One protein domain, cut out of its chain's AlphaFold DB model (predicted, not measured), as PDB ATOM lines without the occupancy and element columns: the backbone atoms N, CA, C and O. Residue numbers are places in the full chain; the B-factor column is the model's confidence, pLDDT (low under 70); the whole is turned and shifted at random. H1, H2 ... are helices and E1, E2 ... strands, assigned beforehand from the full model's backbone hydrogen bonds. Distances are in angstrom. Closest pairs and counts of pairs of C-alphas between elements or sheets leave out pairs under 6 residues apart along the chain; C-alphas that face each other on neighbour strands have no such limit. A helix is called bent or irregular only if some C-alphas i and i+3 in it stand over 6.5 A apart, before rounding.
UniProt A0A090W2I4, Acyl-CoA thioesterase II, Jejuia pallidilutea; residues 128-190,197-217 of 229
ATOM      1  N   GLU A 128      41.722  -2.699   2.536       94.00
ATOM      2  CA  GLU A 128      41.471  -1.621   3.501       94.00
ATOM      3  C   GLU A 128      42.725  -0.775   3.779       94.00
ATOM      4  O   GLU A 128      42.607   0.396   4.122       94.00
ATOM      5  N   GLU A 129      43.919  -1.340   3.583       92.62
ATOM      6  CA  GLU A 129      45.218  -0.683   3.800       92.62
ATOM      7  C   GLU A 129      45.769  -0.004   2.534       92.62
ATOM      8  O   GLU A 129      46.878   0.537   2.536       92.62
ATOM      9  N   LEU A 130      45.046  -0.105   1.418       93.19
ATOM     10  CA  LEU A 130      45.506   0.310   0.099       93.19
ATOM     11  C   LEU A 130      44.674   1.466  -0.438       93.19
ATOM     12  O   LEU A 130      43.442   1.459  -0.374       93.19
ATOM     13  N   LEU A 131      45.371   2.408  -1.069       90.94
ATOM     14  CA  LEU A 131      44.752   3.483  -1.827       90.94
ATOM     15  C   LEU A 131      44.158   2.928  -3.121       90.94
ATOM     16  O   LEU A 131      44.820   2.209  -3.878       90.94
ATOM     17  N   SER A 132      42.910   3.288  -3.401       90.44
ATOM     18  CA  SER A 132      42.336   3.094  -4.726       90.44
ATOM     19  C   SER A 132      42.936   4.075  -5.728       90.44
ATOM     20  O   SER A 132      43.497   5.107  -5.369       90.44
ATOM     21  N   TRP A 133      42.751   3.811  -7.021       86.56
ATOM     22  CA  TRP A 133      43.036   4.806  -8.063       86.56
ATOM     23  C   TRP A 133      42.316   6.144  -7.834       86.56
ATOM     24  O   TRP A 133      42.831   7.196  -8.208       86.56
ATOM     25  N   THR A 134      41.131   6.118  -7.215       85.06
ATOM     26  CA  THR A 134      40.392   7.336  -6.862       85.06
ATOM     27  C   THR A 134      41.054   8.071  -5.694       85.06
ATOM     28  O   THR A 134      41.198   9.289  -5.765       85.06
ATOM     29  N   ASP A 135      41.537   7.350  -4.682       86.25
ATOM     30  CA  ASP A 135      42.240   7.944  -3.535       86.25
ATOM     31  C   ASP A 135      43.590   8.530  -3.963       86.25
ATOM     32  O   ASP A 135      43.893   9.679  -3.652       86.25
ATOM     33  N   MET A 136      44.349   7.804  -4.794       82.75
ATOM     34  CA  MET A 136      45.626   8.276  -5.347       82.75
ATOM     35  C   MET A 136      45.484   9.595  -6.106       82.75
ATOM     36  O   MET A 136      46.353  10.460  -6.016       82.75
ATOM     37  N   ARG A 137      44.392   9.767  -6.863       80.56
ATOM     38  CA  ARG A 137      44.111  11.033  -7.547       80.56
ATOM     39  C   ARG A 137      43.960  12.177  -6.547       80.56
ATOM     40  O   ARG A 137      44.472  13.264  -6.802       80.56
ATOM     41  N   THR A 138      43.226  11.941  -5.465       82.31
ATOM     42  CA  THR A 138      42.934  12.953  -4.444       82.31
ATOM     43  C   THR A 138      44.191  13.320  -3.663       82.31
ATOM     44  O   THR A 138      44.477  14.500  -3.499       82.31
ATOM     45  N   GLU A 139      44.977  12.328  -3.242       81.62
ATOM     46  CA  GLU A 139      46.167  12.545  -2.412       81.62
ATOM     47  C   GLU A 139      47.360  13.116  -3.188       81.62
ATOM     48  O   GLU A 139      48.124  13.909  -2.642       81.62
ATOM     49  N   PHE A 140      47.521  12.757  -4.467       78.19
ATOM     50  CA  PHE A 140      48.691  13.137  -5.269       78.19
ATOM     51  C   PHE A 140      48.370  14.091  -6.434       78.19
ATOM     52  O   PHE A 140      49.206  14.248  -7.324       78.19
ATOM     53  N   SER A 141      47.194  14.739  -6.446       72.25
ATOM     54  CA  SER A 141      46.672  15.582  -7.551       72.25
ATOM     55  C   SER A 141      47.719  16.446  -8.264       72.25
ATOM     56  O   SER A 141      47.680  16.560  -9.496       72.25
ATOM     57  N   ASP A 142      48.612  17.070  -7.497       75.88
ATOM     58  CA  ASP A 142      49.537  18.097  -7.986       75.88
ATOM     59  C   ASP A 142      50.902  17.521  -8.390       75.88
ATOM     60  O   ASP A 142      51.616  18.118  -9.193       75.88
ATOM     61  N   ALA A 143      51.245  16.332  -7.887       76.69
ATOM     62  CA  ALA A 143      52.489  15.629  -8.202       76.69
ATOM     63  C   ALA A 143      52.346  14.648  -9.382       76.69
ATOM     64  O   ALA A 143      53.346  14.135  -9.890       76.69
ATOM     65  N   LEU A 144      51.115  14.356  -9.814       77.50
ATOM     66  CA  LEU A 144      50.846  13.401 -10.887       77.50
ATOM     67  C   LEU A 144      51.098  14.013 -12.279       77.50
ATOM     68  O   LEU A 144      50.574  15.086 -12.591       77.50
ATOM     69  N   PRO A 145      51.814  13.307 -13.177       79.12
ATOM     70  CA  PRO A 145      51.906  13.688 -14.583       79.12
ATOM     71  C   PRO A 145      50.522  13.797 -15.240       79.12
ATOM     72  O   PRO A 145      49.622  13.014 -14.930       79.12
ATOM     73  N   LYS A 146      50.359  14.715 -16.206       79.62
ATOM     74  CA  LYS A 146      49.067  14.988 -16.872       79.62
ATOM     75  C   LYS A 146      48.380  13.730 -17.413       79.62
ATOM     76  O   LYS A 146      47.190  13.550 -17.195       79.62
ATOM     77  N   THR A 147      49.128  12.850 -18.075       75.94
ATOM     78  CA  THR A 147      48.606  11.602 -18.657       75.94
ATOM     79  C   THR A 147      48.051  10.654 -17.594       75.94
ATOM     80  O   THR A 147      46.952  10.124 -17.749       75.94
ATOM     81  N   LEU A 148      48.775  10.484 -16.485       77.88
ATOM     82  CA  LEU A 148      48.332   9.666 -15.360       77.88
ATOM     83  C   LEU A 148      47.132  10.304 -14.654       77.88
ATOM     84  O   LEU A 148      46.182   9.600 -14.321       77.88
ATOM     85  N   LYS A 149      47.131  11.632 -14.495       80.81
ATOM     86  CA  LYS A 149      45.990  12.374 -13.954       80.81
ATOM     87  C   LYS A 149      44.740  12.094 -14.782       80.81
ATOM     88  O   LYS A 149      43.807  11.527 -14.224       80.81
ATOM     89  N   SER A 150      44.763  12.357 -16.095       80.62
ATOM     90  CA  SER A 150      43.655  12.082 -17.028       80.62
ATOM     91  C   SER A 150      43.161  10.635 -16.953       80.62
ATOM     92  O   SER A 150      41.955  10.399 -16.904       80.62
ATOM     93  N   PHE A 151      44.075   9.662 -16.866       81.06
ATOM     94  CA  PHE A 151      43.707   8.254 -16.713       81.06
ATOM     95  C   PHE A 151      42.925   7.980 -15.415       81.06
ATOM     96  O   PHE A 151      41.936   7.235 -15.415       81.06
ATOM     97  N   LEU A 152      43.354   8.572 -14.301       83.56
ATOM     98  CA  LEU A 152      42.693   8.429 -13.002       83.56
ATOM     99  C   LEU A 152      41.374   9.214 -12.923       83.56
ATOM    100  O   LEU A 152      40.530   8.891 -12.088       83.56
ATOM    101  N   GLU A 153      41.147  10.210 -13.790       82.94
ATOM    102  CA  GLU A 153      39.877  10.955 -13.809       82.94
ATOM    103  C   GLU A 153      38.712  10.164 -14.396       82.94
ATOM    104  O   GLU A 153      37.549  10.444 -14.089       82.94
ATOM    105  N   ILE A 154      39.020   9.161 -15.215       83.38
ATOM    106  CA  ILE A 154      38.019   8.330 -15.867       83.38
ATOM    107  C   ILE A 154      37.277   7.520 -14.805       83.38
ATOM    108  O   ILE A 154      37.826   6.631 -14.145       83.38
ATOM    109  N   LYS A 155      35.983   7.805 -14.661       85.62
ATOM    110  CA  LYS A 155      35.091   7.003 -13.826       85.62
ATOM    111  C   LYS A 155      34.930   5.615 -14.449       85.62
ATOM    112  O   LYS A 155      34.780   5.491 -15.663       85.62
ATOM    113  N   ARG A 156      34.967   4.587 -13.602       89.44
ATOM    114  CA  ARG A 156      34.900   3.172 -13.989       89.44
ATOM    115  C   ARG A 156      33.927   2.421 -13.080       89.44
ATOM    116  O   ARG A 156      33.832   2.790 -11.907       89.44
ATOM    117  N   PRO A 157      33.288   1.348 -13.583       91.75
ATOM    118  CA  PRO A 157      32.379   0.499 -12.807       91.75
ATOM    119  C   PRO A 157      33.100  -0.396 -11.786       91.75
ATOM    120  O   PRO A 157      32.461  -1.083 -10.996       91.75
ATOM    121  N   VAL A 158      34.434  -0.402 -11.808       93.81
ATOM    122  CA  VAL A 158      35.301  -1.232 -10.972       93.81
ATOM    123  C   VAL A 158      36.257  -0.311 -10.219       93.81
ATOM    124  O   VAL A 158      36.811   0.635 -10.783       93.81
ATOM    125  N   GLU A 159      36.414  -0.560  -8.929       93.62
ATOM    126  CA  GLU A 159      37.466   0.001  -8.095       93.62
ATOM    127  C   GLU A 159      38.704  -0.892  -8.158       93.62
ATOM    128  O   GLU A 159      38.581  -2.110  -8.057       93.62
ATOM    129  N   PHE A 160      39.881  -0.280  -8.296       94.62
ATOM    130  CA  PHE A 160      41.172  -0.962  -8.301       94.62
ATOM    131  C   PHE A 160      42.065  -0.398  -7.198       94.62
ATOM    132  O   PHE A 160      42.188   0.823  -7.067       94.62
ATOM    133  N   LYS A 161      42.699  -1.296  -6.441       94.88
ATOM    134  CA  LYS A 161      43.634  -1.004  -5.350       94.88
ATOM    135  C   LYS A 161      44.931  -1.798  -5.566       94.88
ATOM    136  O   LYS A 161      45.018  -2.960  -5.152       94.88
ATOM    137  N   PRO A 162      45.917  -1.242  -6.292       92.88
ATOM    138  CA  PRO A 162      47.194  -1.912  -6.515       92.88
ATOM    139  C   PRO A 162      47.990  -1.995  -5.206       92.88
ATOM    140  O   PRO A 162      47.993  -1.065  -4.403       92.88
ATOM    141  N   THR A 163      48.690  -3.107  -4.988       91.50
ATOM    142  CA  THR A 163      49.471  -3.343  -3.754       91.50
ATOM    143  C   THR A 163      50.781  -2.555  -3.709       91.50
ATOM    144  O   THR A 163      51.339  -2.322  -2.635       91.50
ATOM    145  N   ALA A 164      51.270  -2.137  -4.878       84.00
ATOM    146  CA  ALA A 164      52.473  -1.344  -5.048       84.00
ATOM    147  C   ALA A 164      52.211  -0.203  -6.034       84.00
ATOM    148  O   ALA A 164      51.649  -0.409  -7.112       84.00
ATOM    149  N   PHE A 165      52.669   0.994  -5.670       75.56
ATOM    150  CA  PHE A 165      52.659   2.165  -6.534       75.56
ATOM    151  C   PHE A 165      54.099   2.573  -6.845       75.56
ATOM    152  O   PHE A 165      54.904   2.811  -5.942       75.56
ATOM    153  N   ALA A 166      54.439   2.614  -8.132       77.12
ATOM    154  CA  ALA A 166      55.724   3.122  -8.583       77.12
ATOM    155  C   ALA A 166      55.705   4.650  -8.493       77.12
ATOM    156  O   ALA A 166      54.768   5.264  -8.995       77.12
ATOM    157  N   ASN A 167      56.728   5.265  -7.896       79.56
ATOM    158  CA  ASN A 167      56.846   6.720  -7.903       79.56
ATOM    159  C   ASN A 167      57.057   7.209  -9.353       79.56
ATOM    160  O   ASN A 167      58.126   6.943  -9.909       79.56
ATOM    161  N   PRO A 168      56.105   7.945  -9.961       72.69
ATOM    162  CA  PRO A 168      56.229   8.384 -11.350       72.69
ATOM    163  C   PRO A 168      57.389   9.364 -11.572       72.69
ATOM    164  O   PRO A 168      57.896   9.465 -12.683       72.69
ATOM    165  N   LEU A 169      57.818  10.075 -10.522       77.25
ATOM    166  CA  LEU A 169      58.925  11.039 -10.566       77.25
ATOM    167  C   LEU A 169      60.302  10.368 -10.457       77.25
ATOM    168  O   LEU A 169      61.318  11.000 -10.730       77.25
ATOM    169  N   GLN A 170      60.347   9.099 -10.046       84.56
ATOM    170  CA  GLN A 170      61.573   8.309  -9.926       84.56
ATOM    171  C   GLN A 170      61.387   6.956 -10.625       84.56
ATOM    172  O   GLN A 170      61.287   5.918  -9.958       84.56
ATOM    173  N   PRO A 171      61.305   6.957 -11.968       84.38
ATOM    174  CA  PRO A 171      61.062   5.745 -12.734       84.38
ATOM    175  C   PRO A 171      62.214   4.754 -12.543       84.38
ATOM    176  O   PRO A 171      63.384   5.061 -12.777       84.38
ATOM    177  N   LYS A 172      61.875   3.538 -12.117       91.94
ATOM    178  CA  LYS A 172      62.812   2.430 -11.917       91.94
ATOM    179  C   LYS A 172      62.175   1.129 -12.374       91.94
ATOM    180  O   LYS A 172      60.961   0.980 -12.286       91.94
ATOM    181  N   ASN A 173      62.999   0.185 -12.815       93.94
ATOM    182  CA  ASN A 173      62.523  -1.153 -13.147       93.94
ATOM    183  C   ASN A 173      61.988  -1.861 -11.895       93.94
ATOM    184  O   ASN A 173      62.508  -1.686 -10.788       93.94
ATOM    185  N   LEU A 174      60.946  -2.658 -12.090       92.50
ATOM    186  CA  LEU A 174      60.208  -3.380 -11.061       92.50
ATOM    187  C   LEU A 174      60.124  -4.873 -11.415       92.50
ATOM    188  O   LEU A 174      60.311  -5.240 -12.577       92.50
ATOM    189  N   PRO A 175      59.826  -5.755 -10.442       93.81
ATOM    190  CA  PRO A 175      59.584  -7.169 -10.724       93.81
ATOM    191  C   PRO A 175      58.461  -7.381 -11.764       93.81
ATOM    192  O   PRO A 175      57.522  -6.581 -11.796       93.81
ATOM    193  N   PRO A 176      58.498  -8.468 -12.565       94.69
ATOM    194  CA  PRO A 176      57.510  -8.792 -13.609       94.69
ATOM    195  C   PRO A 176      56.172  -9.293 -13.032       94.69
ATOM    196  O   PRO A 176      55.611 -10.298 -13.455       94.69
ATOM    197  N   THR A 177      55.675  -8.625 -11.997       93.19
ATOM    198  CA  THR A 177      54.474  -8.987 -11.250       93.19
ATOM    199  C   THR A 177      53.649  -7.740 -11.005       93.19
ATOM    200  O   THR A 177      54.204  -6.684 -10.698       93.19
ATOM    201  N   HIS A 178      52.330  -7.864 -11.080       92.88
ATOM    202  CA  HIS A 178      51.417  -6.791 -10.724       92.88
ATOM    203  C   HIS A 178      50.234  -7.373  -9.951       92.88
ATOM    204  O   HIS A 178      49.481  -8.190 -10.474       92.88
ATOM    205  N   GLU A 179      50.111  -6.987  -8.685       94.00
ATOM    206  CA  GLU A 179      49.083  -7.480  -7.769       94.00
ATOM    207  C   GLU A 179      48.097  -6.340  -7.495       94.00
ATOM    208  O   GLU A 179      48.487  -5.268  -7.020       94.00
ATOM    209  N   VAL A 180      46.820  -6.569  -7.796       95.19
ATOM    210  CA  VAL A 180      45.762  -5.566  -7.669       95.19
ATOM    211  C   VAL A 180      44.514  -6.194  -7.070       95.19
ATOM    212  O   VAL A 180      44.029  -7.220  -7.544       95.19
ATOM    213  N   TRP A 181      43.980  -5.564  -6.029       96.38
ATOM    214  CA  TRP A 181      42.632  -5.853  -5.559       96.38
ATOM    215  C   TRP A 181      41.630  -5.106  -6.424       96.38
ATOM    216  O   TRP A 181      41.861  -3.952  -6.790       96.38
ATOM    217  N   PHE A 182      40.498  -5.735  -6.723       96.00
ATOM    218  CA  PHE A 182      39.420  -5.072  -7.438       96.00
ATOM    219  C   PHE A 182      38.057  -5.397  -6.841       96.00
ATOM    220  O   PHE A 182      37.849  -6.465  -6.264       96.00
ATOM    221  N   LYS A 183      37.117  -4.463  -6.989       94.88
ATOM    222  CA  LYS A 183      35.735  -4.610  -6.525       94.88
ATOM    223  C   LYS A 183      34.782  -3.860  -7.449       94.88
ATOM    224  O   LYS A 183      35.071  -2.745  -7.869       94.88
ATOM    225  N   LEU A 184      33.636  -4.457  -7.768       94.56
ATOM    226  CA  LEU A 184      32.586  -3.784  -8.539       94.56
ATOM    227  C   LEU A 184      31.905  -2.690  -7.708       94.56
ATOM    228  O   LEU A 184      31.693  -2.853  -6.505       94.56
ATOM    229  N   LYS A 185      31.546  -1.585  -8.362       92.94
ATOM    230  CA  LYS A 185      30.804  -0.468  -7.769       92.94
ATOM    231  C   LYS A 185      29.312  -0.625  -8.055       92.94
ATOM    232  O   LYS A 185      28.907  -0.547  -9.211       92.94
ATOM    233  N   GLY A 186      28.501  -0.784  -7.014       91.38
ATOM    234  CA  GLY A 186      27.048  -0.969  -7.120       91.38
ATOM    235  C   GLY A 186      26.593  -2.323  -6.577       91.38
ATOM    236  O   GLY A 186      27.379  -3.029  -5.939       91.38
ATOM    237  N   ASP A 187      25.322  -2.663  -6.796       90.38
ATOM    238  CA  ASP A 187      24.760  -3.934  -6.335       90.38
ATOM    239  C   ASP A 187      25.067  -5.062  -7.327       90.38
ATOM    240  O   ASP A 187      24.849  -4.950  -8.527       90.38
ATOM    241  N   VAL A 188      25.597  -6.161  -6.805       90.69
ATOM    242  CA  VAL A 188      25.954  -7.364  -7.574       90.69
ATOM    243  C   VAL A 188      25.148  -8.583  -7.128       90.69
ATOM    244  O   VAL A 188      25.418  -9.712  -7.554       90.69
ATOM    245  N   LYS A 189      24.177  -8.389  -6.230       92.00
ATOM    246  CA  LYS A 189      23.267  -9.444  -5.787       92.00
ATOM    247  C   LYS A 189      22.395  -9.894  -6.958       92.00
ATOM    248  O   LYS A 189      21.993  -9.105  -7.801       92.00
ATOM    249  N   GLY A 190      22.114 -11.194  -7.014       90.88
ATOM    250  CA  GLY A 190      21.239 -11.774  -8.037       90.88
ATOM    251  C   GLY A 190      21.875 -11.998  -9.415       90.88
ATOM    252  O   GLY A 190      21.230 -12.612 -10.257       90.88
ATOM    253  N   GLN A 197      30.933 -14.205 -15.166       97.44
ATOM    254  CA  GLN A 197      32.038 -14.574 -16.056       97.44
ATOM    255  C   GLN A 197      32.301 -13.504 -17.124       97.44
ATOM    256  O   GLN A 197      33.460 -13.186 -17.383       97.44
ATOM    257  N   GLN A 198      31.257 -12.896 -17.694       97.50
ATOM    258  CA  GLN A 198      31.390 -11.777 -18.640       97.50
ATOM    259  C   GLN A 198      32.000 -10.537 -17.976       97.50
ATOM    260  O   GLN A 198      32.911  -9.924 -18.529       97.50
ATOM    261  N   ILE A 199      31.571 -10.201 -16.758       96.81
ATOM    262  CA  ILE A 199      32.152  -9.086 -16.000       96.81
ATOM    263  C   ILE A 199      33.615  -9.368 -15.639       96.81
ATOM    264  O   ILE A 199      34.467  -8.500 -15.813       96.81
ATOM    265  N   LEU A 200      33.942 -10.576 -15.170       97.06
ATOM    266  CA  LEU A 200      35.326 -10.941 -14.859       97.06
ATOM    267  C   LEU A 200      36.212 -10.905 -16.112       97.06
ATOM    268  O   LEU A 200      37.345 -10.437 -16.051       97.06
ATOM    269  N   THR A 201      35.668 -11.330 -17.252       97.50
ATOM    270  CA  THR A 201      36.314 -11.231 -18.564       97.50
ATOM    271  C   THR A 201      36.631  -9.779 -18.916       97.50
ATOM    272  O   THR A 201      37.776  -9.470 -19.238       97.50
ATOM    273  N   TYR A 202      35.663  -8.872 -18.762       96.62
ATOM    274  CA  TYR A 202      35.870  -7.434 -18.951       96.62
ATOM    275  C   TYR A 202      36.974  -6.885 -18.033       96.62
ATOM    276  O   TYR A 202      37.823  -6.107 -18.462       96.62
ATOM    277  N   ILE A 203      36.986  -7.310 -16.764       96.12
ATOM    278  CA  ILE A 203      37.968  -6.857 -15.770       96.12
ATOM    279  C   ILE A 203      39.383  -7.363 -16.083       96.12
ATOM    280  O   ILE A 203      40.356  -6.650 -15.829       96.12
ATOM    281  N   SER A 204      39.503  -8.576 -16.629       95.75
ATOM    282  CA  SER A 204      40.788  -9.258 -16.835       95.75
ATOM    283  C   SER A 204      41.768  -8.493 -17.732       95.75
ATOM    284  O   SER A 204      42.978  -8.623 -17.561       95.75
ATOM    285  N   ASP A 205      41.256  -7.633 -18.613       93.88
ATOM    286  CA  ASP A 205      42.053  -6.885 -19.587       93.88
ATOM    287  C   ASP A 205      42.577  -5.530 -19.060       93.88
ATOM    288  O   ASP A 205      43.357  -4.855 -19.723       93.88
ATOM    289  N   TYR A 206      42.205  -5.101 -17.842       91.12
ATOM    290  CA  TYR A 206      42.624  -3.782 -17.331       91.12
ATOM    291  C   TYR A 206      44.106  -3.680 -16.967       91.12
ATOM    292  O   TYR A 206      44.724  -2.642 -17.182       91.12
ATOM    293  N   ASN A 207      44.646  -4.704 -16.305       90.06
ATOM    294  CA  ASN A 207      45.925  -4.595 -15.590       90.06
ATOM    295  C   ASN A 207      46.962  -5.636 -16.029       90.06
ATOM    296  O   ASN A 207      48.083  -5.635 -15.518       90.06
ATOM    297  N   ILE A 208      46.607  -6.524 -16.961       90.50
ATOM    298  CA  ILE A 208      47.436  -7.675 -17.338       90.50
ATOM    299  C   ILE A 208      48.778  -7.252 -17.952       90.50
ATOM    300  O   ILE A 208      49.826  -7.791 -17.597       90.50
ATOM    301  N   LEU A 209      48.770  -6.213 -18.788       90.94
ATOM    302  CA  LEU A 209      49.962  -5.697 -19.465       90.94
ATOM    303  C   LEU A 209      50.891  -4.884 -18.538       90.94
ATOM    304  O   LEU A 209      52.048  -4.635 -18.870       90.94
ATOM    305  N   THR A 210      50.448  -4.493 -17.339       90.56
ATOM    306  CA  THR A 210      51.316  -3.774 -16.389       90.56
ATOM    307  C   THR A 210      52.487  -4.648 -15.936       90.56
ATOM    308  O   THR A 210      53.618  -4.172 -15.829       90.56
ATOM    309  N   ALA A 211      52.253  -5.947 -15.726       92.75
ATOM    310  CA  ALA A 211      53.304  -6.884 -15.331       92.75
ATOM    311  C   ALA A 211      54.414  -7.014 -16.390       92.75
ATOM    312  O   ALA A 211      55.573  -7.203 -16.022       92.75
ATOM    313  N   THR A 212      54.091  -6.857 -17.682       92.44
ATOM    314  CA  THR A 212      55.080  -6.910 -18.771       92.44
ATOM    315  C   THR A 212      55.880  -5.614 -18.899       92.44
ATOM    316  O   THR A 212      57.033  -5.648 -19.318       92.44
ATOM    317  N   LEU A 213      55.300  -4.471 -18.520       90.88
ATOM    318  CA  LEU A 213      55.993  -3.177 -18.521       90.88
ATOM    319  C   LEU A 213      56.916  -2.981 -17.318       90.88
ATOM    320  O   LEU A 213      57.951  -2.326 -17.446       90.88
ATOM    321  N   ASN A 214      56.572  -3.548 -16.161       92.75
ATOM    322  CA  ASN A 214      57.301  -3.352 -14.906       92.75
ATOM    323  C   ASN A 214      58.829  -3.557 -15.007       92.75
ATOM    324  O   ASN A 214      59.563  -2.676 -14.548       92.75
ATOM    325  N   PRO A 215      59.355  -4.615 -15.657       94.75
ATOM    326  CA  PRO A 215      60.801  -4.816 -15.823       94.75
ATOM    327  C   PRO A 215      61.519  -3.733 -16.631       94.75
ATOM    328  O   PRO A 215      62.747  -3.658 -16.600       94.75
ATOM    329  N   HIS A 216      60.768  -2.900 -17.349       93.69
ATOM    330  CA  HIS A 216      61.264  -1.832 -18.208       93.69
ATOM    331  C   HIS A 216      60.791  -0.444 -17.757       93.69
ATOM    332  O   HIS A 216      61.020   0.532 -18.472       93.69
ATOM    333  N   ALA A 217      60.163  -0.330 -16.582       90.94
ATOM    334  CA  ALA A 217      59.513   0.888 -16.100       90.94
ATOM    335  C   ALA A 217      60.456   2.095 -15.910       90.94
ATOM    336  O   ALA A 217      59.984   3.219 -15.761       90.94
TER     337      ALA A 217
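Overview. This is residues 128 to 190 and 197 to 217 of the 229 residues of the protein "Acyl-CoA thioesterase II" of Jejuia pallidilutea (UniProt A0A090W2I4). A two-stranded hairpin, E1 and E2, lies between two pairs of short helices: H1 and H2 packed at a steep tilt on the side of E1, and H3 and H4 one after the other in a loose row on the other side. The long link of the hairpin, residues 163 to 179, loops out toward the end where H4 lies, and the stretch after E2 runs out to Gly 190 at the opposite end. The printed part has 84 residues, with four named helices and two named strands in the order H1 H2 E1 E2 H3 H4; the sheet, E1 - E2, is antiparallel. The class is mixed, helices and strands, with 41 of the 84 residues in named elements, under half. The whole is only just compact, close to loose, with a radius of gyration of the C-alphas of 13.9 A, and elongated, with spans of 45 by 28 by 24 A.

Along the chain. H1 is residues 133 to 140, 10.4 A from first to last C-alpha, and begins with C-alpha 133 at (43.036, 4.806, -8.063). H2 is residues 146 to 153, 10.5 A. E1 is residues 158 to 162, 12.7 A, with C-alpha 158 at (35.301, -1.232, -10.972). E2 is residues 180 to 184, 13.3 A. H3 is residues 197 to 204, 10.3 A. H4 is residues 210 to 216, 10.3 A, and ends with C-alpha 216 at (61.264, -1.832, -18.208). H4 is irregular, but only just: C-alphas 212 and 215 are 6.8 A apart.

Arrangement. H1 and H2 touch, with the closest C-alphas, those of Trp 133 and Leu 152, 6.1 A apart. They run opposite ways at a steep tilt of 50 degrees. The closest C-alphas of H1 and E1 are those of Trp 133 and Phe 160, 6.1 A apart. E1 and E2 form an antiparallel hairpin, at 163 degrees between their directions. N 159 and O 183 are 2.8 A apart and N 181 and O 161 are 2.9 A apart, both within hydrogen-bond range. E2 and H3 are near each other, with 5 pairs of C-alphas within 10 A. H3 and H4 are apart, and H4 is also apart from E1 and E2. In H1, H2 and H3 every O i to N i+4 pair is within hydrogen-bond range; in H4 1 of 3 is, beside 2 of 4 O i to N i+3 pairs.

Size, cuts and confidence. The two C-alphas farthest apart, those of Gln 170 and Gly 190, are 45.1 A apart. Residues 191 to 196 are not printed, and C-alphas 190 and 197 are 13.7 A apart across this cut, which lies in the link from E2 to H3. The link from E1 to E2 is long, with 17 residues. The mean pLDDT of the printed part is 88.5, and no printed residue is under 70.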